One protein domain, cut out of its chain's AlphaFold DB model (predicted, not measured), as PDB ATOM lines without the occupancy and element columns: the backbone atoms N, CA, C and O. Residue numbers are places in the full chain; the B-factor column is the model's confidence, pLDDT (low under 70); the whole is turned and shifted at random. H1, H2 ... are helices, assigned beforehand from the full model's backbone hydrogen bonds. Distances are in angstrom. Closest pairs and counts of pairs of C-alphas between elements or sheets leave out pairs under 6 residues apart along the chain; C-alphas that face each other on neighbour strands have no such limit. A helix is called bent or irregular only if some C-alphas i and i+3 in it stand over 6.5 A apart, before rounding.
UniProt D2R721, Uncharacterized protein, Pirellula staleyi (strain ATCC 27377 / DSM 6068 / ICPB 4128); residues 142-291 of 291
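AT A GLANCE: This is residues 142 to 291 of the 291 residues of an uncharacterized protein of Pirellula staleyi (strain ATCC 27377 / DSM 6068 / ICPB 4128) (UniProt D2R721). Two long helices, H6 and H1, cross as an X; H6 is bent but runs nearly straight, and its residues 284 to 290 stick out. H2 packs across H1, H3 and H4 fold back so that H4 crosses H1 too, and short H5 makes a corner with H6. The printed part has 150 residues, with six named helices, H1 to H6 in order, and no named strand: all helix. It is loose, with a radius of gyration of the C-alphas of 18.4 A, and spans 66 by 34 by 26 A.

HOW THE PARTS SIT: H6, residues 254 to 290, was assigned as one helix by its hydrogen bonds, but is bent: C-alphas 268 and 271 are 6.6 A apart, and its arms H6a, residues 254 to 268, and H6b, residues 271 to 290, stand at 9 degrees. H1, residues 146 to 177, is the hub. Its residues 157 to 164 touch H6a at a steep tilt of 48 degrees, opposite ways; the closest C-alphas, of Ser 160 and Ala 268, are 4.9 A apart. H2, residues 191 to 208, kinked by 38 degrees near residue 200, touches H1 with residues 192 to 200 alone, closest at C-alphas Phe 167 and Ala 196, 4.8 A. H3, residues 214 to 218, touches H2, with C-alphas Met 206 and Ala 214 closest at 5.4 A. H4, residues 220 to 237, touches H1 with residues 224 to 228 alone, closest at C-alphas Ala 170 and Leu 228, 5.7 A. H5, residues 246 to 252, touches H6a only at the corner, closest at C-alphas Ile 250 and Phe 256, 5.2 A. Every O i to N i+4 pair is within hydrogen-bond range in H1, H3, H4, H5, H6a and H6b; in H2, 13 of 14 are.

IN THESE COORDINATES: H6a is 20.5 A long and H6b 28.8 A, ending at C-alpha 290 (127.354, 72.742, 213.036). H1, 45.5 A, begins at C-alpha 146 (122.630, 80.696, 232.315). H2 is 24.5 A, H3 6.2 A, H4 26.0 A and H5 10.2 A.

THE WHOLE: The C-alphas farthest apart, of Glu 239 and Ala 291, are 66.9 A apart. The printed part has no cut; the link from H1 to H2, 13 residues, is long. Residues 240 to 243 have pLDDT under 70.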
ATOM      1  N   CYS A 142     132.376  78.789 226.544       90.50
ATOM      2  CA  CYS A 142     131.257  79.383 227.271       90.50
ATOM      3  C   CYS A 142     130.612  78.363 228.237       90.50
ATOM      4  O   CYS A 142     130.401  77.206 227.839       90.50
ATOM      5  N   PRO A 143     130.262  78.767 229.477       91.06
ATOM      6  CA  PRO A 143     129.424  77.965 230.364       91.06
ATOM      7  C   PRO A 143     128.105  77.557 229.693       91.06
ATOM      8  O   PRO A 143     127.511  78.309 228.921       91.06
ATOM      9  N   ARG A 144     127.624  76.352 229.992       90.00
ATOM     10  CA  ARG A 144     126.432  75.767 229.360       90.00
ATOM     11  C   ARG A 144     125.133  76.334 229.917       90.00
ATOM     12  O   ARG A 144     124.144  76.408 229.193       90.00
ATOM     13  N   ARG A 145     125.090  76.658 231.211       91.00
ATOM     14  CA  ARG A 145     123.875  77.101 231.904       91.00
ATOM     15  C   ARG A 145     123.932  78.605 232.116       91.00
ATOM     16  O   ARG A 145     124.963  79.154 232.492       91.00
ATOM     17  N   VAL A 146     122.775  79.258 232.018       91.06
ATOM     18  CA  VAL A 146     122.630  80.696 232.315       91.06
ATOM     19  C   VAL A 146     123.145  81.030 233.719       91.06
ATOM     20  O   VAL A 146     123.827  82.031 233.906       91.06
ATOM     21  N   GLY A 147     122.902  80.156 234.703       91.25
ATOM     22  CA  GLY A 147     123.445  80.323 236.053       91.25
ATOM     23  C   GLY A 147     124.978  80.285 236.106       91.25
ATOM     24  O   GLY A 147     125.569  81.038 236.871       91.25
ATOM     25  N   GLY A 148     125.625  79.457 235.277       90.56
ATOM     26  CA  GLY A 148     127.084  79.420 235.142       90.56
ATOM     27  C   GLY A 148     127.640  80.686 234.485       90.56
ATOM     28  O   GLY A 148     128.654  81.208 234.937       90.56
ATOM     29  N   ILE A 149     126.934  81.230 233.489       92.69
ATOM     30  CA  ILE A 149     127.271  82.512 232.851       92.69
ATOM     31  C   ILE A 149     127.190  83.652 233.871       92.69
ATOM     32  O   ILE A 149     128.156  84.392 234.039       92.69
ATOM     33  N   LEU A 150     126.069  83.774 234.593       93.94
ATOM     34  CA  LEU A 150     125.885  84.810 235.617       93.94
ATOM     35  C   LEU A 150     126.924  84.695 236.735       93.94
ATOM     36  O   LEU A 150     127.482  85.705 237.161       93.94
ATOM     37  N   PHE A 151     127.217  83.468 237.174       92.69
ATOM     38  CA  PHE A 151     128.274  83.210 238.145       92.69
ATOM     39  C   PHE A 151     129.644  83.639 237.612       92.69
ATOM     40  O   PHE A 151     130.358  84.353 238.307       92.69
ATOM     41  N   GLY A 152     129.997  83.258 236.383       92.25
ATOM     42  CA  GLY A 152     131.262  83.641 235.760       92.25
ATOM     43  C   GLY A 152     131.414  85.158 235.651       92.25
ATOM     44  O   GLY A 152     132.430  85.695 236.080       92.25
ATOM     45  N   MET A 153     130.378  85.864 235.188       94.56
ATOM     46  CA  MET A 153     130.379  87.331 235.117       94.56
ATOM     47  C   MET A 153     130.528  87.978 236.496       94.56
ATOM     48  O   MET A 153     131.357  88.868 236.674       94.56
ATOM     49  N   GLY A 154     129.754  87.515 237.483       94.75
ATOM     50  CA  GLY A 154     129.837  88.010 238.857       94.75
ATOM     51  C   GLY A 154     131.204  87.744 239.487       94.75
ATOM     52  O   GLY A 154     131.758  88.618 240.151       94.75
ATOM     53  N   PHE A 155     131.783  86.572 239.227       92.75
ATOM     54  CA  PHE A 155     133.115  86.205 239.690       92.75
ATOM     55  C   PHE A 155     134.190  87.098 239.064       92.75
ATOM     56  O   PHE A 155     134.998  87.663 239.794       92.75
ATOM     57  N   ILE A 156     134.179  87.289 237.739       93.12
ATOM     58  CA  ILE A 156     135.119  88.189 237.049       93.12
ATOM     59  C   ILE A 156     135.008  89.602 237.611       93.12
ATOM     60  O   ILE A 156     136.029  90.235 237.874       93.12
ATOM     61  N   TYR A 157     133.786  90.091 237.826       94.56
ATOM     62  CA  TYR A 157     133.551  91.424 238.366       94.56
ATOM     63  C   TYR A 157     134.123  91.584 239.781       94.56
ATOM     64  O   TYR A 157     134.887  92.514 240.047       94.56
ATOM     65  N   ALA A 158     133.795  90.650 240.680       93.19
ATOM     66  CA  ALA A 158     134.282  90.650 242.057       93.19
ATOM     67  C   ALA A 158     135.812  90.552 242.112       93.19
ATOM     68  O   ALA A 158     136.467  91.298 242.840       93.19
ATOM     69  N   MET A 159     136.392  89.679 241.292       90.06
ATOM     70  CA  MET A 159     137.836  89.537 241.211       90.06
ATOM     71  C   MET A 159     138.496  90.794 240.643       90.06
ATOM     72  O   MET A 159     139.490  91.250 241.197       90.06
ATOM     73  N   SER A 160     137.928  91.417 239.608       92.06
ATOM     74  CA  SER A 160     138.450  92.665 239.030       92.06
ATOM     75  C   SER A 160     138.550  93.785 240.069       92.06
ATOM     76  O   SER A 160     139.540  94.512 240.088       92.06
ATOM     77  N   TRP A 161     137.584  93.873 240.988       93.88
ATOM     78  CA  TRP A 161     137.655  94.781 242.134       93.88
ATOM     79  C   TRP A 161     138.828  94.489 243.064       93.88
ATOM     80  O   TRP A 161     139.550  95.407 243.456       93.88
ATOM     81  N   ILE A 162     139.046  93.213 243.383       89.38
ATOM     82  CA  ILE A 162     140.189  92.790 244.197       89.38
ATOM     83  C   ILE A 162     141.502  93.208 243.516       89.38
ATOM     84  O   ILE A 162     142.377  93.741 244.194       89.38
ATOM     85  N   TYR A 163     141.629  93.071 242.189       85.94
ATOM     86  CA  TYR A 163     142.815  93.547 241.455       85.94
ATOM     87  C   TYR A 163     142.976  95.051 241.515       85.94
ATOM     88  O   TYR A 163     144.061  95.524 241.836       85.94
ATOM     89  N   VAL A 164     141.909  95.801 241.247       91.44
ATOM     90  CA  VAL A 164     141.958  97.263 241.315       91.44
ATOM     91  C   VAL A 164     142.471  97.719 242.679       91.44
ATOM     92  O   VAL A 164     143.315  98.602 242.733       91.44
ATOM     93  N   ILE A 165     142.042  97.094 243.774       90.44
ATOM     94  CA  ILE A 165     142.485  97.462 245.125       90.44
ATOM     95  C   ILE A 165     143.927  96.995 245.379       90.44
ATOM     96  O   ILE A 165     144.809  97.811 245.649       90.44
ATOM     97  N   VAL A 166     144.180  95.689 245.269       88.12
ATOM     98  CA  VAL A 166     145.449  95.074 245.684       88.12
ATOM     99  C   VAL A 166     146.603  95.487 244.773       88.12
ATOM    100  O   VAL A 166     147.685  95.806 245.262       88.12
ATOM    101  N   PHE A 167     146.396  95.517 243.454       89.19
ATOM    102  CA  PHE A 167     147.460  95.888 242.521       89.19
ATOM    103  C   PHE A 167     147.699  97.391 242.468       89.19
ATOM    104  O   PHE A 167     148.838  97.782 242.236       89.19
ATOM    105  N   SER A 168     146.696  98.240 242.729       90.88
ATOM    106  CA  SER A 168     146.970  99.678 242.857       90.88
ATOM    107  C   SER A 168     147.877  99.950 244.048       90.88
ATOM    108  O   SER A 168     148.832 100.713 243.926       90.88
ATOM    109  N   GLU A 169     147.625  99.275 245.173       89.12
ATOM    110  CA  GLU A 169     148.487  99.361 246.349       89.12
ATOM    111  C   GLU A 169     149.892  98.820 246.047       89.12
ATOM    112  O   GLU A 169     150.884  99.496 246.309       89.12
ATOM    113  N   ALA A 170     149.992  97.649 245.408       87.56
ATOM    114  CA  ALA A 170     151.277  97.046 245.057       87.56
ATOM    115  C   ALA A 170     152.102  97.905 244.081       87.56
ATOM    116  O   ALA A 170     153.310  98.044 244.263       87.56
ATOM    117  N   LEU A 171     151.478  98.497 243.058       87.25
ATOM    118  CA  LEU A 171     152.159  99.346 242.074       87.25
ATOM    119  C   LEU A 171     152.594 100.686 242.669       87.25
ATOM    120  O   LEU A 171     153.697 101.163 242.383       87.25
ATOM    121  N   PHE A 172     151.749 101.287 243.507       87.44
ATOM    122  CA  PHE A 172     152.104 102.504 244.226       87.44
ATOM    123  C   PHE A 172     153.279 102.250 245.170       87.44
ATOM    124  O   PHE A 172     154.259 102.997 245.150       87.44
ATOM    125  N   PHE A 173     153.217 101.149 245.919       82.56
ATOM    126  CA  PHE A 173     154.299 100.715 246.787       82.56
ATOM    127  C   PHE A 173     155.594 100.463 246.007       82.56
ATOM    128  O   PHE A 173     156.642 100.977 246.385       82.56
ATOM    129  N   LEU A 174     155.534  99.717 244.898       82.69
ATOM    130  CA  LEU A 174     156.704  99.431 244.066       82.69
ATOM    131  C   LEU A 174     157.371 100.730 243.597       82.69
ATOM    132  O   LEU A 174     158.584 100.889 243.723       82.69
ATOM    133  N   SER A 175     156.565 101.685 243.135       83.81
ATOM    134  CA  SER A 175     157.049 102.991 242.687       83.81
ATOM    135  C   SER A 175     157.715 103.762 243.829       83.81
ATOM    136  O   SER A 175     158.859 104.195 243.687       83.81
ATOM    137  N   TRP A 176     157.072 103.830 244.996       84.12
ATOM    138  CA  TRP A 176     157.657 104.445 246.190       84.12
ATOM    139  C   TRP A 176     158.972 103.767 246.608       84.12
ATOM    140  O   TRP A 176     159.967 104.453 246.834       84.12
ATOM    141  N   SER A 177     159.014 102.430 246.632       78.88
ATOM    142  CA  SER A 177     160.203 101.652 247.013       78.88
ATOM    143  C   SER A 177     161.384 101.859 246.059       78.88
ATOM    144  O   SER A 177     162.538 101.762 246.465       78.88
ATOM    145  N   SER A 178     161.101 102.207 244.800       82.69
ATOM    146  CA  SER A 178     162.110 102.577 243.803       82.69
ATOM    147  C   SER A 178     162.588 104.034 243.913       82.69
ATOM    148  O   SER A 178     163.359 104.495 243.075       82.69
ATOM    149  N   GLY A 179     162.131 104.778 244.929       81.44
ATOM    150  CA  GLY A 179     162.438 106.198 245.118       81.44
ATOM    151  C   GLY A 179     161.628 107.132 244.214       81.44
ATOM    152  O   GLY A 179     161.884 108.336 244.184       81.44
ATOM    153  N   VAL A 180     160.642 106.604 243.482       82.75
ATOM    154  CA  VAL A 180     159.779 107.389 242.597       82.75
ATOM    155  C   VAL A 180     158.582 107.893 243.392       82.75
ATOM    156  O   VAL A 180     157.695 107.134 243.786       82.75
ATOM    157  N   ASN A 181     158.533 109.205 243.615       78.00
ATOM    158  CA  ASN A 181     157.374 109.839 244.229       78.00
ATOM    159  C   ASN A 181     156.275 110.021 243.173       78.00
ATOM    160  O   ASN A 181     156.434 110.813 242.245       78.00
ATOM    161  N   LEU A 182     155.166 109.296 243.317       79.00
ATOM    162  CA  LEU A 182     153.994 109.438 242.457       79.00
ATOM    163  C   LEU A 182     152.983 110.393 243.106       79.00
ATOM    164  O   LEU A 182     152.256 109.975 244.012       79.00
ATOM    165  N   PRO A 183     152.904 111.668 242.679       81.06
ATOM    166  CA  PRO A 183     151.889 112.575 243.190       81.06
ATOM    167  C   PRO A 183     150.502 112.102 242.741       81.06
ATOM    168  O   PRO A 183     150.208 112.030 241.546       81.06
ATOM    169  N   ILE A 184     149.638 111.791 243.705       81.75
ATOM    170  CA  ILE A 184     148.238 111.461 243.437       81.75
ATOM    171  C   ILE A 184     147.484 112.778 243.245       81.75
ATOM    172  O   ILE A 184     147.249 113.525 244.192       81.75
ATOM    173  N   THR A 185     147.127 113.074 241.998       83.81
ATOM    174  CA  THR A 185     146.293 114.221 241.622       83.81
ATOM    175  C   THR A 185     144.953 113.732 241.083       83.81
ATOM    176  O   THR A 185     144.843 112.590 240.635       83.81
ATOM    177  N   LYS A 186     143.931 114.601 241.058       78.94
ATOM    178  CA  LYS A 186     142.614 114.270 240.472       78.94
ATOM    179  C   LYS A 186     142.716 113.775 239.025       78.94
ATOM    180  O   LYS A 186     141.944 112.912 238.628       78.94
ATOM    181  N   GLU A 187     143.672 114.306 238.269       81.12
ATOM    182  CA  GLU A 187     143.900 113.976 236.859       81.12
ATOM    183  C   GLU A 187     144.517 112.580 236.682       81.12
ATOM    184  O   GLU A 187     144.133 111.843 235.778       81.12
ATOM    185  N   ASN A 188     145.417 112.178 237.587       83.25
ATOM    186  CA  ASN A 188     146.185 110.934 237.462       83.25
ATOM    187  C   ASN A 188     145.644 109.782 238.322       83.25
ATOM    188  O   ASN A 188     146.121 108.653 238.222       83.25
ATOM    189  N   MET A 189     144.635 110.041 239.154       84.44
ATOM    190  CA  MET A 189     144.075 109.071 240.098       84.44
ATOM    191  C   MET A 189     143.501 107.819 239.409       84.44
ATOM    192  O   MET A 189     143.509 106.742 239.995       84.44
ATOM    193  N   LEU A 190     143.045 107.930 238.155       88.31
ATOM    194  CA  LEU A 190     142.552 106.795 237.362       88.31
ATOM    195  C   LEU A 190     143.681 105.916 236.796       88.31
ATOM    196  O   LEU A 190     143.469 104.729 236.535       88.31
ATOM    197  N   LEU A 191     144.876 106.478 236.596       89.12
ATOM    198  CA  LEU A 191     145.974 105.793 235.914       89.12
ATOM    199  C   LEU A 191     146.424 104.561 236.701       89.12
ATOM    200  O   LEU A 191     146.588 103.491 236.122       89.12
ATOM    201  N   MET A 192     146.554 104.699 238.022       89.56
ATOM    202  CA  MET A 192     147.010 103.619 238.897       89.56
ATOM    203  C   MET A 192     146.041 102.415 238.901       89.56
ATOM    204  O   MET A 192     146.478 101.324 238.538       89.56
ATOM    205  N   PRO A 193     144.727 102.585 239.158       91.56
ATOM    206  CA  PRO A 193     143.721 101.530 238.985       91.56
ATOM    207  C   PRO A 193     143.685 100.902 237.592       91.56
ATOM    208  O   PRO A 193     143.489  99.695 237.454       91.56
ATOM    209  N   THR A 194     143.875 101.710 236.548       92.94
ATOM    210  CA  THR A 194     143.851 101.221 235.164       92.94
ATOM    211  C   THR A 194     145.048 100.316 234.880       92.94
ATOM    212  O   THR A 194     144.882  99.241 234.307       92.94
ATOM    213  N   LEU A 195     146.247 100.711 235.322       90.69
ATOM    214  CA  LEU A 195     147.456  99.887 235.236       90.69
ATOM    215  C   LEU A 195     147.348  98.631 236.108       90.69
ATOM    216  O   LEU A 195     147.740  97.545 235.689       90.69
ATOM    217  N   ALA A 196     146.765  98.758 237.298       90.38
ATOM    218  CA  ALA A 196     146.523  97.639 238.198       90.38
ATOM    219  C   ALA A 196     145.635  96.566 237.552       90.38
ATOM    220  O   ALA A 196     145.928  95.376 237.660       90.38
ATOM    221  N   LEU A 197     144.578  96.976 236.842       92.56
ATOM    222  CA  LEU A 197     143.682  96.065 236.130       92.56
ATOM    223  C   LEU A 197     144.285  95.531 234.822       92.56
ATOM    224  O   LEU A 197     143.997  94.397 234.429       92.56
ATOM    225  N   SER A 198     145.113  96.317 234.131       91.75
ATOM    226  CA  SER A 198     145.678  95.910 232.842       91.75
ATOM    227  C   SER A 198     146.605  94.701 232.966       91.75
ATOM    228  O   SER A 198     146.667  93.907 232.031       91.75
ATOM    229  N   ILE A 199     147.253  94.498 234.119       89.31
ATOM    230  CA  ILE A 199     148.097  93.327 234.398       89.31
ATOM    231  C   ILE A 199     147.282  92.021 234.311       89.31
ATOM    232  O   ILE A 199     147.495  91.244 233.380       89.31
ATOM    233  N   PRO A 200     146.302  91.746 235.195       90.19
ATOM    234  CA  PRO A 200     145.516  90.517 235.118       90.19
ATOM    235  C   PRO A 200     144.719  90.414 233.817       90.19
ATOM    236  O   PRO A 200     144.585  89.319 233.266       90.19
ATOM    237  N   PHE A 201     144.233  91.539 233.286       91.75
ATOM    238  CA  PHE A 201     143.513  91.547 232.019       91.75
ATOM    239  C   PHE A 201     144.410  91.148 230.840       91.75
ATOM    240  O   PHE A 201     143.970  90.400 229.970       91.75
ATOM    241  N   SER A 202     145.686  91.542 230.833       92.94
ATOM    242  CA  SER A 202     146.645  91.122 229.803       92.94
ATOM    243  C   SER A 202     146.860  89.612 229.812       92.94
ATOM    244  O   SER A 202     146.882  89.006 228.743       92.94
ATOM    245  N   ALA A 203     146.922  88.979 230.990       91.88
ATOM    246  CA  ALA A 203     146.984  87.518 231.096       91.88
ATOM    247  C   ALA A 203     145.770  86.855 230.425       91.88
ATOM    248  O   ALA A 203     145.905  85.870 229.695       91.88
ATOM    249  N   ARG A 204     144.582  87.441 230.622       93.00
ATOM    250  CA  ARG A 204     143.340  86.965 230.009       93.00
ATOM    251  C   ARG A 204     143.323  87.165 228.494       93.00
ATOM    252  O   ARG A 204     142.963  86.253 227.756       93.00
ATOM    253  N   VAL A 205     143.776  88.321 228.012       93.25
ATOM    254  CA  VAL A 205     143.909  88.601 226.574       93.25
ATOM    255  C   VAL A 205     144.909  87.647 225.917       93.25
ATOM    256  O   VAL A 205     144.619  87.090 224.859       93.25
ATOM    257  N   MET A 206     146.051  87.388 226.558       93.81
ATOM    258  CA  MET A 206     147.014  86.380 226.107       93.81
ATOM    259  C   MET A 206     146.366  84.994 226.005       93.81
ATOM    260  O   MET A 206     146.587  84.290 225.017       93.81
ATOM    261  N   ALA A 207     145.511  84.627 226.964       91.56
ATOM    262  CA  ALA A 207     144.743  83.388 226.902       91.56
ATOM    263  C   ALA A 207     143.775  83.369 225.705       91.56
ATOM    264  O   ALA A 207     143.753  82.385 224.963       91.56
ATOM    265  N   TYR A 208     143.034  84.455 225.441       92.38
ATOM    266  CA  TYR A 208     142.151  84.560 224.266       92.38
ATOM    267  C   TYR A 208     142.898  84.347 222.946       92.38
ATOM    268  O   TYR A 208     142.374  83.698 222.037       92.38
ATOM    269  N   LEU A 209     144.130  84.858 222.862       92.44
ATOM    270  CA  LEU A 209     145.036  84.685 221.724       92.44
ATOM    271  C   LEU A 209     145.723  83.309 221.693       92.44
ATOM    272  O   LEU A 209     146.453  83.019 220.747       92.44
ATOM    273  N   ARG A 210     145.487  82.458 222.700       89.00
ATOM    274  CA  ARG A 210     146.144  81.155 222.894       89.00
ATOM    275  C   ARG A 210     147.668  81.270 222.944       89.00
ATOM    276  O   ARG A 210     148.384  80.407 222.439       89.00
ATOM    277  N   TYR A 211     148.162  82.349 223.544       92.38
ATOM    278  CA  TYR A 211     149.588  82.584 223.706       92.38
ATOM    279  C   TYR A 211     150.181  81.592 224.727       92.38
ATOM    280  O   TYR A 211     149.648  81.480 225.834       92.38
ATOM    281  N   PRO A 212     151.273  80.872 224.400       88.56
ATOM    282  CA  PRO A 212     151.768  79.765 225.222       88.56
ATOM    283  C   PRO A 212     152.269  80.193 226.608       88.56
ATOM    284  O   PRO A 212     152.182  79.409 227.548       88.56
ATOM    285  N   TYR A 213     152.730  81.437 226.757       89.56
ATOM    286  CA  TYR A 213     153.281  81.962 228.012       89.56
ATOM    287  C   TYR A 213     152.246  82.710 228.872       89.56
ATOM    288  O   TYR A 213     152.614  83.420 229.805       89.56
ATOM    289  N   ALA A 214     150.943  82.578 228.581       89.19
ATOM    290  CA  ALA A 214     149.890  83.240 229.360       89.19
ATOM    291  C   ALA A 214     149.918  82.832 230.846       89.19
ATOM    292  O   ALA A 214     149.707  83.668 231.724       89.19
ATOM    293  N   GLN A 215     150.224  81.561 231.130       87.75
ATOM    294  CA  GLN A 215     150.355  81.061 232.500       87.75
ATOM    295  C   GLN A 215     151.593  81.629 233.195       87.75
ATOM    296  O   GLN A 215     151.487  82.076 234.332       87.75
ATOM    297  N   ASP A 216     152.738  81.658 232.513       88.69
ATOM    298  CA  ASP A 216     153.984  82.179 233.085       88.69
ATOM    299  C   ASP A 216     153.851  83.671 233.417       88.69
ATOM    300  O   ASP A 216     154.313  84.131 234.459       88.69
ATOM    301  N   TYR A 217     153.135  84.423 232.575       88.62
ATOM    302  CA  TYR A 217     152.781  85.808 232.867       88.62
ATOM    303  C   TYR A 217     151.815  85.917 234.058       88.62
ATOM    304  O   TYR A 217     152.004  86.757 234.935       88.62
ATOM    305  N   ALA A 218     150.792  85.059 234.140       87.88
ATOM    306  CA  ALA A 218     149.849  85.073 235.260       87.88
ATOM    307  C   ALA A 218     150.497  84.710 236.609       87.88
ATOM    308  O   ALA A 218     150.055  85.176 237.662       87.88
ATOM    309  N   ASP A 219     151.574  83.929 236.576       87.06
ATOM    310  CA  ASP A 219     152.343  83.508 237.746       87.06
ATOM    311  C   ASP A 219     153.127  84.653 238.411       87.06
ATOM    312  O   ASP A 219     153.565  84.515 239.554       87.06
ATOM    313  N   PHE A 220     153.222  85.816 237.758       84.88
ATOM    314  CA  PHE A 220     153.705  87.056 238.371       84.88
ATOM    315  C   PHE A 220     152.761  87.579 239.469       84.88
ATOM    316  O   PHE A 220     153.213  88.183 240.445       84.88
ATOM    317  N   MET A 221     151.448  87.339 239.353       86.06
ATOM    318  CA  MET A 221     150.456  87.945 240.250       86.06
ATOM    319  C   MET A 221     150.619  87.524 241.724       86.06
ATOM    320  O   MET A 221     150.652  88.413 242.578       86.06
ATOM    321  N   PRO A 222     150.776  86.227 242.070       84.94
ATOM    322  CA  PRO A 222     151.034  85.809 243.451       84.94
ATOM    323  C   PRO A 222     152.298  86.429 244.050       84.94
ATOM    324  O   PRO A 222     152.300  86.767 245.231       84.94
ATOM    325  N   ALA A 223     153.352  86.608 243.249       81.69
ATOM    326  CA  ALA A 223     154.600  87.206 243.713       81.69
ATOM    327  C   ALA A 223     154.413  88.680 244.104       81.69
ATOM    328  O   ALA A 223     154.897  89.098 245.155       81.69
ATOM    329  N   ALA A 224     153.654  89.446 243.312       82.12
ATOM    330  CA  ALA A 224     153.336  90.840 243.622       82.12
ATOM    331  C   ALA A 224     152.521  90.974 244.923       82.12
ATOM    332  O   ALA A 224     152.858  91.783 245.787       82.12
ATOM    333  N   VAL A 225     151.490  90.137 245.098       82.88
ATOM    334  CA  VAL A 225     150.669  90.120 246.323       82.88
ATOM    335  C   VAL A 225     151.498  89.708 247.542       82.88
ATOM    336  O   VAL A 225     151.370  90.305 248.608       82.88
ATOM    337  N   PHE A 226     152.379  88.717 247.388       82.38
ATOM    338  CA  PHE A 226     153.279  88.286 248.456       82.38
ATOM    339  C   PHE A 226     154.255  89.393 248.872       82.38
ATOM    340  O   PHE A 226     154.421  89.644 250.066       82.38
ATOM    341  N   GLY A 227     154.854  90.090 247.901       80.06
ATOM    342  CA  GLY A 227     155.719  91.240 248.160       80.06
ATOM    343  C   GLY A 227     154.994  92.336 248.943       80.06
ATOM    344  O   GLY A 227     155.524  92.825 249.939       80.06
ATOM    345  N   LEU A 228     153.753  92.654 248.557       82.06
ATOM    346  CA  LEU A 228     152.926  93.617 249.282       82.06
ATOM    347  C   LEU A 228     152.677  93.172 250.731       82.06
ATOM    348  O   LEU A 228     152.942  93.939 251.650       82.06
ATOM    349  N   LEU A 229     152.242  91.926 250.950       81.50
ATOM    350  CA  LEU A 229     151.989  91.398 252.296       81.50
ATOM    351  C   LEU A 229     153.220  91.462 253.199       81.50
ATOM    352  O   LEU A 229     153.113  91.879 254.351       81.50
ATOM    353  N   MET A 230     154.382  91.060 252.682       79.00
ATOM    354  CA  MET A 230     155.631  91.114 253.438       79.00
ATOM    355  C   MET A 230     155.968  92.538 253.859       79.00
ATOM    356  O   MET A 230     156.298  92.768 255.022       79.00
ATOM    357  N   VAL A 231     155.871  93.500 252.942       75.81
ATOM    358  CA  VAL A 231     156.244  94.875 253.269       75.81
ATOM    359  C   VAL A 231     155.212  95.549 254.161       75.81
ATOM    360  O   VAL A 231     155.602  96.267 255.079       75.81
ATOM    361  N   THR A 232     153.918  95.289 253.971       75.31
ATOM    362  CA  THR A 232     152.887  95.767 254.899       75.31
ATOM    363  C   THR A 232     153.124  95.213 256.304       75.31
ATOM    364  O   THR A 232     153.081  95.971 257.271       75.31
ATOM    365  N   ALA A 233     153.441  93.920 256.430       78.06
ATOM    366  CA  ALA A 233     153.721  93.299 257.722       78.06
ATOM    367  C   ALA A 233     154.972  93.891 258.391       78.06
ATOM    368  O   ALA A 233     154.920  94.256 259.564       78.06
ATOM    369  N   LEU A 234     156.079  94.032 257.653       77.00
ATOM    370  CA  LEU A 234     157.311  94.640 258.171       77.00
ATOM    371  C   LEU A 234     157.105  96.117 258.516       77.00
ATOM    372  O   LEU A 234     157.550  96.588 259.553       77.00
ATOM    373  N   GLY A 235     156.387  96.838 257.668       73.44
ATOM    374  CA  GLY A 235     156.047  98.235 257.867       73.44
ATOM    375  C   GLY A 235     155.279  98.516 259.138       73.44
ATOM    376  O   GLY A 235     155.631  99.420 259.894       73.44
ATOM    377  N   TYR A 236     154.260  97.691 259.377       71.38
ATOM    378  CA  TYR A 236     153.485  97.726 260.602       71.38
ATOM    379  C   TYR A 236     154.340  97.347 261.816       71.38
ATOM    380  O   TYR A 236     154.275  98.018 262.839       71.38
ATOM    381  N   LEU A 237     155.181  96.314 261.691       77.06
ATOM    382  CA  LEU A 237     156.043  95.840 262.777       77.06
ATOM    383  C   LEU A 237     157.090  96.876 263.214       77.06
ATOM    384  O   LEU A 237     157.410  96.953 264.395       77.06
ATOM    385  N   PHE A 238     157.631  97.649 262.274       77.44
ATOM    386  CA  PHE A 238     158.673  98.646 262.537       77.44
ATOM    387  C   PHE A 238     158.137 100.080 262.671       77.44
ATOM    388  O   PHE A 238     158.941 101.008 262.704       77.44
ATOM    389  N   GLU A 239     156.811 100.270 262.722       71.94
ATOM    390  CA  GLU A 239     156.145 101.583 262.822       71.94
ATOM    391  C   GLU A 239     156.716 102.631 261.846       71.94
ATOM    392  O   GLU A 239     156.880 103.811 262.164       71.94
ATOM    393  N   SER A 240     157.059 102.195 260.633       69.38
ATOM    394  CA  SER A 240     157.793 103.027 259.682       69.38
ATOM    395  C   SER A 240     156.909 104.163 259.152       69.38
ATOM    396  O   SER A 240     156.146 103.971 258.206       69.38
ATOM    397  N   GLY A 241     157.064 105.368 259.711       64.38
ATOM    398  CA  GLY A 241     156.335 106.578 259.302       64.38
ATOM    399  C   GLY A 241     156.568 107.013 257.847       64.38
ATOM    400  O   GLY A 241     155.752 107.746 257.292       64.38
ATOM    401  N   ASP A 242     157.631 106.517 257.210       68.44
ATOM    402  CA  ASP A 242     157.946 106.801 255.805       68.44
ATOM    403  C   ASP A 242     157.081 106.012 254.812       68.44
ATOM    404  O   ASP A 242     157.058 106.334 253.618       68.44
ATOM    405  N   GLN A 243     156.352 104.990 255.275       69.94
ATOM    406  CA  GLN A 243     155.505 104.197 254.396       69.94
ATOM    407  C   GLN A 243     154.276 104.982 253.954       69.94
ATOM    408  O   GLN A 243     153.425 105.382 254.752       69.94
ATOM    409  N   LYS A 244     154.159 105.153 252.638       76.12
ATOM    410  CA  LYS A 244     152.981 105.735 252.005       76.12
ATOM    411  C   LYS A 244     152.131 104.622 251.413       76.12
ATOM    412  O   LYS A 244     152.618 103.848 250.596       76.12
ATOM    413  N   PHE A 245     150.860 104.597 251.796       82.88
ATOM    414  CA  PHE A 245     149.871 103.671 251.256       82.88
ATOM    415  C   PHE A 245     148.915 104.407 250.318       82.88
ATOM    416  O   PHE A 245     148.428 105.501 250.637       82.88
ATOM    417  N   PHE A 246     148.627 103.799 249.173       86.25
ATOM    418  CA  PHE A 246     147.739 104.374 248.161       86.25
ATOM    419  C   PHE A 246     146.308 104.461 248.686       86.25
ATOM    420  O   PHE A 246     145.702 105.532 248.690       86.25
ATOM    421  N   LEU A 247     145.795 103.344 249.204       87.50
ATOM    422  CA  LEU A 247     144.433 103.228 249.713       87.50
ATOM    423  C   LEU A 247     144.194 104.138 250.913       87.50
ATOM    424  O   LEU A 247     143.124 104.730 251.008       87.50
ATOM    425  N   LYS A 248     145.192 104.309 251.791       87.50
ATOM    426  CA  LYS A 248     145.100 105.262 252.905       87.50
ATOM    427  C   LYS A 248     144.945 106.693 252.387       87.50
ATOM    428  O   LYS A 248     144.024 107.388 252.790       87.50
ATOM    429  N   THR A 249     145.780 107.088 251.423       86.00
ATOM    430  CA  THR A 249     145.722 108.427 250.812       86.00
ATOM    431  C   THR A 249     144.373 108.695 250.133       86.00
ATOM    432  O   THR A 249     143.852 109.802 250.211       86.00
ATOM    433  N   ILE A 250     143.791 107.683 249.484       89.81
ATOM    434  CA  ILE A 250     142.457 107.783 248.875       89.81
ATOM    435  C   ILE A 250     141.361 107.864 249.931       89.81
ATOM    436  O   ILE A 250     140.421 108.631 249.767       89.81
ATOM    437  N   TYR A 251     141.453 107.059 250.987       90.50
ATOM    438  CA  TYR A 251     140.432 107.000 252.028       90.50
ATOM    439  C   TYR A 251     140.341 108.306 252.827       90.50
ATOM    440  O   TYR A 251     139.243 108.730 253.190       90.50
ATOM    441  N   ASP A 252     141.482 108.958 253.054       91.06
ATOM    442  CA  ASP A 252     141.563 110.205 253.815       91.06
ATOM    443  C   ASP A 252     140.928 111.405 253.067       91.06
ATOM    444  O   ASP A 252     140.469 112.353 253.709       91.06
ATOM    445  N   ASP A 253     140.820 111.360 251.730       91.00
ATOM    446  CA  ASP A 253     140.155 112.387 250.910       91.00
ATOM    447  C   ASP A 253     138.862 111.851 250.263       91.00
ATOM    448  O   ASP A 253     138.879 111.058 249.320       91.00
ATOM    449  N   LYS A 254     137.705 112.358 250.712       91.62
ATOM    450  CA  LYS A 254     136.382 111.949 250.198       91.62
ATOM    451  C   LYS A 254     136.242 112.089 248.680       91.62
ATOM    452  O   LYS A 254     135.576 111.257 248.066       91.62
ATOM    453  N   LEU A 255     136.839 113.120 248.075       91.06
ATOM    454  CA  LEU A 255     136.759 113.329 246.627       91.06
ATOM    455  C   LEU A 255     137.568 112.272 245.874       91.06
ATOM    456  O   LEU A 255     137.146 111.820 244.807       91.06
ATOM    457  N   PHE A 256     138.714 111.862 246.423       91.69
ATOM    458  CA  PHE A 256     139.499 110.764 245.862       91.69
ATOM    459  C   PHE A 256     138.785 109.432 246.041       91.69
ATOM    460  O   PHE A 256     138.710 108.666 245.085       91.69
ATOM    461  N   LEU A 257     138.194 109.177 247.209       92.00
ATOM    462  CA  LEU A 257     137.433 107.958 247.454       92.00
ATOM    463  C   LEU A 257     136.243 107.815 246.498       92.00
ATOM    464  O   LEU A 257     136.087 106.769 245.871       92.00
ATOM    465  N   GLU A 258     135.423 108.857 246.343       92.31
ATOM    466  CA  GLU A 258     134.271 108.827 245.434       92.31
ATOM    467  C   GLU A 258     134.711 108.585 243.987       92.31
ATOM    468  O   GLU A 258     134.159 107.729 243.287       92.31
ATOM    469  N   SER A 259     135.746 109.302 243.548       90.44
ATOM    470  CA  SER A 259     136.288 109.146 242.206       90.44
ATOM    471  C   SER A 259     136.871 107.740 242.008       90.44
ATOM    472  O   SER A 259     136.620 107.114 240.979       90.44
ATOM    473  N   PHE A 260     137.606 107.199 242.987       92.50
ATOM    474  CA  PHE A 260     138.161 105.844 242.939       92.50
ATOM    475  C   PHE A 260     137.056 104.792 242.860       92.50
ATOM    476  O   PHE A 260     137.140 103.894 242.029       92.50
ATOM    477  N   LEU A 261     135.990 104.924 243.653       93.06
ATOM    478  CA  LEU A 261     134.861 103.994 243.627       93.06
ATOM    479  C   LEU A 261     134.121 104.042 242.287       93.06
ATOM    480  O   LEU A 261     133.882 103.002 241.674       93.06
ATOM    481  N   ARG A 262     133.800 105.242 241.791       92.56
ATOM    482  CA  ARG A 262     133.102 105.416 240.510       92.56
ATOM    483  C   ARG A 262     133.916 104.868 239.340       92.56
ATOM    484  O   ARG A 262     133.379 104.168 238.484       92.56
ATOM    485  N   ASN A 263     135.208 105.170 239.317       91.06
ATOM    486  CA  ASN A 263     136.113 104.681 238.288       91.06
ATOM    487  C   ASN A 263     136.378 103.180 238.420       91.06
ATOM    488  O   ASN A 263     136.414 102.477 237.416       91.06
ATOM    489  N   GLY A 264     136.499 102.674 239.646       91.62
ATOM    490  CA  GLY A 264     136.645 101.253 239.937       91.62
ATOM    491  C   GLY A 264     135.445 100.438 239.456       91.62
ATOM    492  O   GLY A 264     135.644  99.388 238.854       91.62
ATOM    493  N   LEU A 265     134.214 100.954 239.605       93.56
ATOM    494  CA  LEU A 265     133.001 100.315 239.072       93.56
ATOM    495  C   LEU A 265     133.094 100.124 237.553       93.56
ATOM    496  O   LEU A 265     132.777  99.045 237.050       93.56
ATOM    497  N   PHE A 266     133.528 101.164 236.834       93.44
ATOM    498  CA  PHE A 266     133.711 101.118 235.384       93.44
ATOM    499  C   PHE A 266     134.846 100.168 234.988       93.44
ATOM    500  O   PHE A 266     134.655  99.300 234.140       93.44
ATOM    501  N   LEU A 267     136.007 100.288 235.633       93.94
ATOM    502  CA  LEU A 267     137.172  99.448 235.361       93.94
ATOM    503  C   LEU A 267     136.859  97.965 235.593       93.94
ATOM    504  O   LEU A 267     137.124  97.146 234.719       93.94
ATOM    505  N   ALA A 268     136.213  97.615 236.706       94.06
ATOM    506  CA  ALA A 268     135.829  96.236 237.008       94.06
ATOM    507  C   ALA A 268     134.834  95.643 235.995       94.06
ATOM    508  O   ALA A 268     134.755  94.424 235.847       94.06
ATOM    509  N   PHE A 269     134.095  96.484 235.267       94.88
ATOM    510  CA  PHE A 269     133.188  96.044 234.210       94.88
ATOM    511  C   PHE A 269     133.913  95.681 232.904       94.88
ATOM    512  O   PHE A 269     133.405  94.869 232.132       94.88
ATOM    513  N   ILE A 270     135.108  96.229 232.649       93.94
ATOM    514  CA  ILE A 270     135.838  96.002 231.392       93.94
ATOM    515  C   ILE A 270     136.103  94.504 231.152       93.94
ATOM    516  O   ILE A 270     135.703  94.007 230.096       93.94
ATOM    517  N   PRO A 271     136.696  93.730 232.086       94.19
ATOM    518  CA  PRO A 271     136.965  92.314 231.839       94.19
ATOM    519  C   PRO A 271     135.685  91.498 231.632       94.19
ATOM    520  O   PRO A 271     135.662  90.612 230.781       94.19
ATOM    521  N   VAL A 272     134.608  91.845 232.348       94.94
ATOM    522  CA  VAL A 272     133.278  91.226 232.207       94.94
ATOM    523  C   VAL A 272     132.746  91.422 230.790       94.94
ATOM    524  O   VAL A 272     132.325  90.466 230.141       94.94
ATOM    525  N   PHE A 273     132.808  92.654 230.280       95.50
ATOM    526  CA  PHE A 273     132.367  92.979 228.927       95.50
ATOM    527  C   PHE A 273     133.156  92.205 227.861       95.50
ATOM    528  O   PHE A 273     132.564  91.641 226.936       95.50
ATOM    529  N   PHE A 274     134.483  92.136 227.996       94.94
ATOM    530  CA  PHE A 274     135.329  91.404 227.052       94.94
ATOM    531  C   PHE A 274     135.085  89.894 227.089       94.94
ATOM    532  O   PHE A 274     135.028  89.269 226.031       94.94
ATOM    533  N   GLU A 275     134.898  89.315 228.276       94.69
ATOM    534  CA  GLU A 275     134.549  87.901 228.411       94.69
ATOM    535  C   GLU A 275     133.188  87.604 227.758       94.69
ATOM    536  O   GLU A 275     133.064  86.650 226.990       94.69
ATOM    537  N   ALA A 276     132.187  88.465 227.974       94.62
ATOM    538  CA  ALA A 276     130.868  88.342 227.353       94.62
ATOM    539  C   ALA A 276     130.948  88.348 225.824       94.62
ATOM    540  O   ALA A 276     130.376  87.480 225.160       94.62
ATOM    541  N   CYS A 277     131.694  89.304 225.266       95.00
ATOM    542  CA  CYS A 277     131.925  89.391 223.828       95.00
ATOM    543  C   CYS A 277     132.636  88.139 223.307       95.00
ATOM    544  O   CYS A 277     132.260  87.606 222.263       95.00
ATOM    545  N   TYR A 278     133.642  87.647 224.034       93.75
ATOM    546  CA  TYR A 278     134.374  86.446 223.655       93.75
ATOM    547  C   TYR A 278     133.464  85.212 223.623       93.75
ATOM    548  O   TYR A 278     133.442  84.497 222.621       93.75
ATOM    549  N   TRP A 279     132.659  84.987 224.668       94.06
ATOM    550  CA  TRP A 279     131.704  83.875 224.722       94.06
ATOM    551  C   TRP A 279     130.652  83.945 223.620       94.06
ATOM    552  O   TRP A 279     130.329  82.918 223.019       94.06
ATOM    553  N   LEU A 280     130.145  85.142 223.322       94.06
ATOM    554  CA  LEU A 280     129.195  85.345 222.231       94.06
ATOM    555  C   LEU A 280     129.821  84.973 220.879       94.06
ATOM    556  O   LEU A 280     129.238  84.204 220.117       94.06
ATOM    557  N   LEU A 281     131.029  85.467 220.596       92.88
ATOM    558  CA  LEU A 281     131.742  85.170 219.351       92.88
ATOM    559  C   LEU A 281     132.091  83.682 219.212       92.88
ATOM    560  O   LEU A 281     132.000  83.139 218.110       92.88
ATOM    561  N   ASP A 282     132.492  83.023 220.300       89.56
ATOM    562  CA  ASP A 282     132.783  81.586 220.299       89.56
ATOM    563  C   ASP A 282     131.518  80.759 220.031       89.56
ATOM    564  O   ASP A 282     131.533  79.864 219.183       89.56
ATOM    565  N   SER A 283     130.400  81.129 220.660       90.00
ATOM    566  CA  SER A 283     129.104  80.462 220.469       90.00
ATOM    567  C   SER A 283     128.623  80.569 219.018       90.00
ATOM    568  O   SER A 283     128.306  79.554 218.399       90.00
ATOM    569  N   LEU A 284     128.692  81.764 218.420       91.44
ATOM    570  CA  LEU A 284     128.336  81.979 217.010       91.44
ATOM    571  C   LEU A 284     129.231  81.180 216.046       91.44
ATOM    572  O   LEU A 284     128.775  80.667 215.022       91.44
ATOM    573  N   ARG A 285     130.528  81.050 216.358       89.25
ATOM    574  CA  ARG A 285     131.456  80.225 215.565       89.25
ATOM    575  C   ARG A 285     131.137  78.739 215.673       89.25
ATOM    576  O   ARG A 285     131.318  78.025 214.687       89.25
ATOM    577  N   ALA A 286     130.715  78.274 216.845       87.81
ATOM    578  CA  ALA A 286     130.320  76.888 217.056       87.81
ATOM    579  C   ALA A 286     129.045  76.549 216.270       87.81
ATOM    580  O   ALA A 286     129.026  75.537 215.573       87.81
ATOM    581  N   GLU A 287     128.039  77.428 216.297       87.88
ATOM    582  CA  GLU A 287     126.807  77.278 215.508       87.88
ATOM    583  C   GLU A 287     127.100  77.202 214.007       87.88
ATOM    584  O   GLU A 287     126.646  76.279 213.333       87.88
ATOM    585  N   LYS A 288     127.950  78.098 213.487       89.94
ATOM    586  CA  LYS A 288     128.334  78.096 212.066       89.94
ATOM    587  C   LYS A 288     129.064  76.822 211.623       89.94
ATOM    588  O   LYS A 288     129.028  76.493 210.447       89.94
ATOM    589  N   LYS A 289     129.776  76.136 212.521       87.06
ATOM    590  CA  LYS A 289     130.446  74.859 212.206       87.06
ATOM    591  C   LYS A 289     129.496  73.661 212.237       87.06
ATOM    592  O   LYS A 289     129.866  72.607 211.728       87.06
ATOM    593  N   ALA A 290     128.355  73.793 212.909       82.06
ATOM    594  CA  ALA A 290     127.354  72.742 213.036       82.06
ATOM    595  C   ALA A 290     126.291  72.792 211.925       82.06
ATOM    596  O   ALA A 290     125.662  71.767 211.669       82.06
ATOM    597  N   ALA A 291     126.096  73.962 211.307       70.56
ATOM    598  CA  ALA A 291     125.271  74.178 210.116       70.56
ATOM    599  C   ALA A 291     126.020  73.805 208.827       70.56
ATOM    600  O   ALA A 291     125.357  73.264 207.916       70.56
TER     601      ALA A 291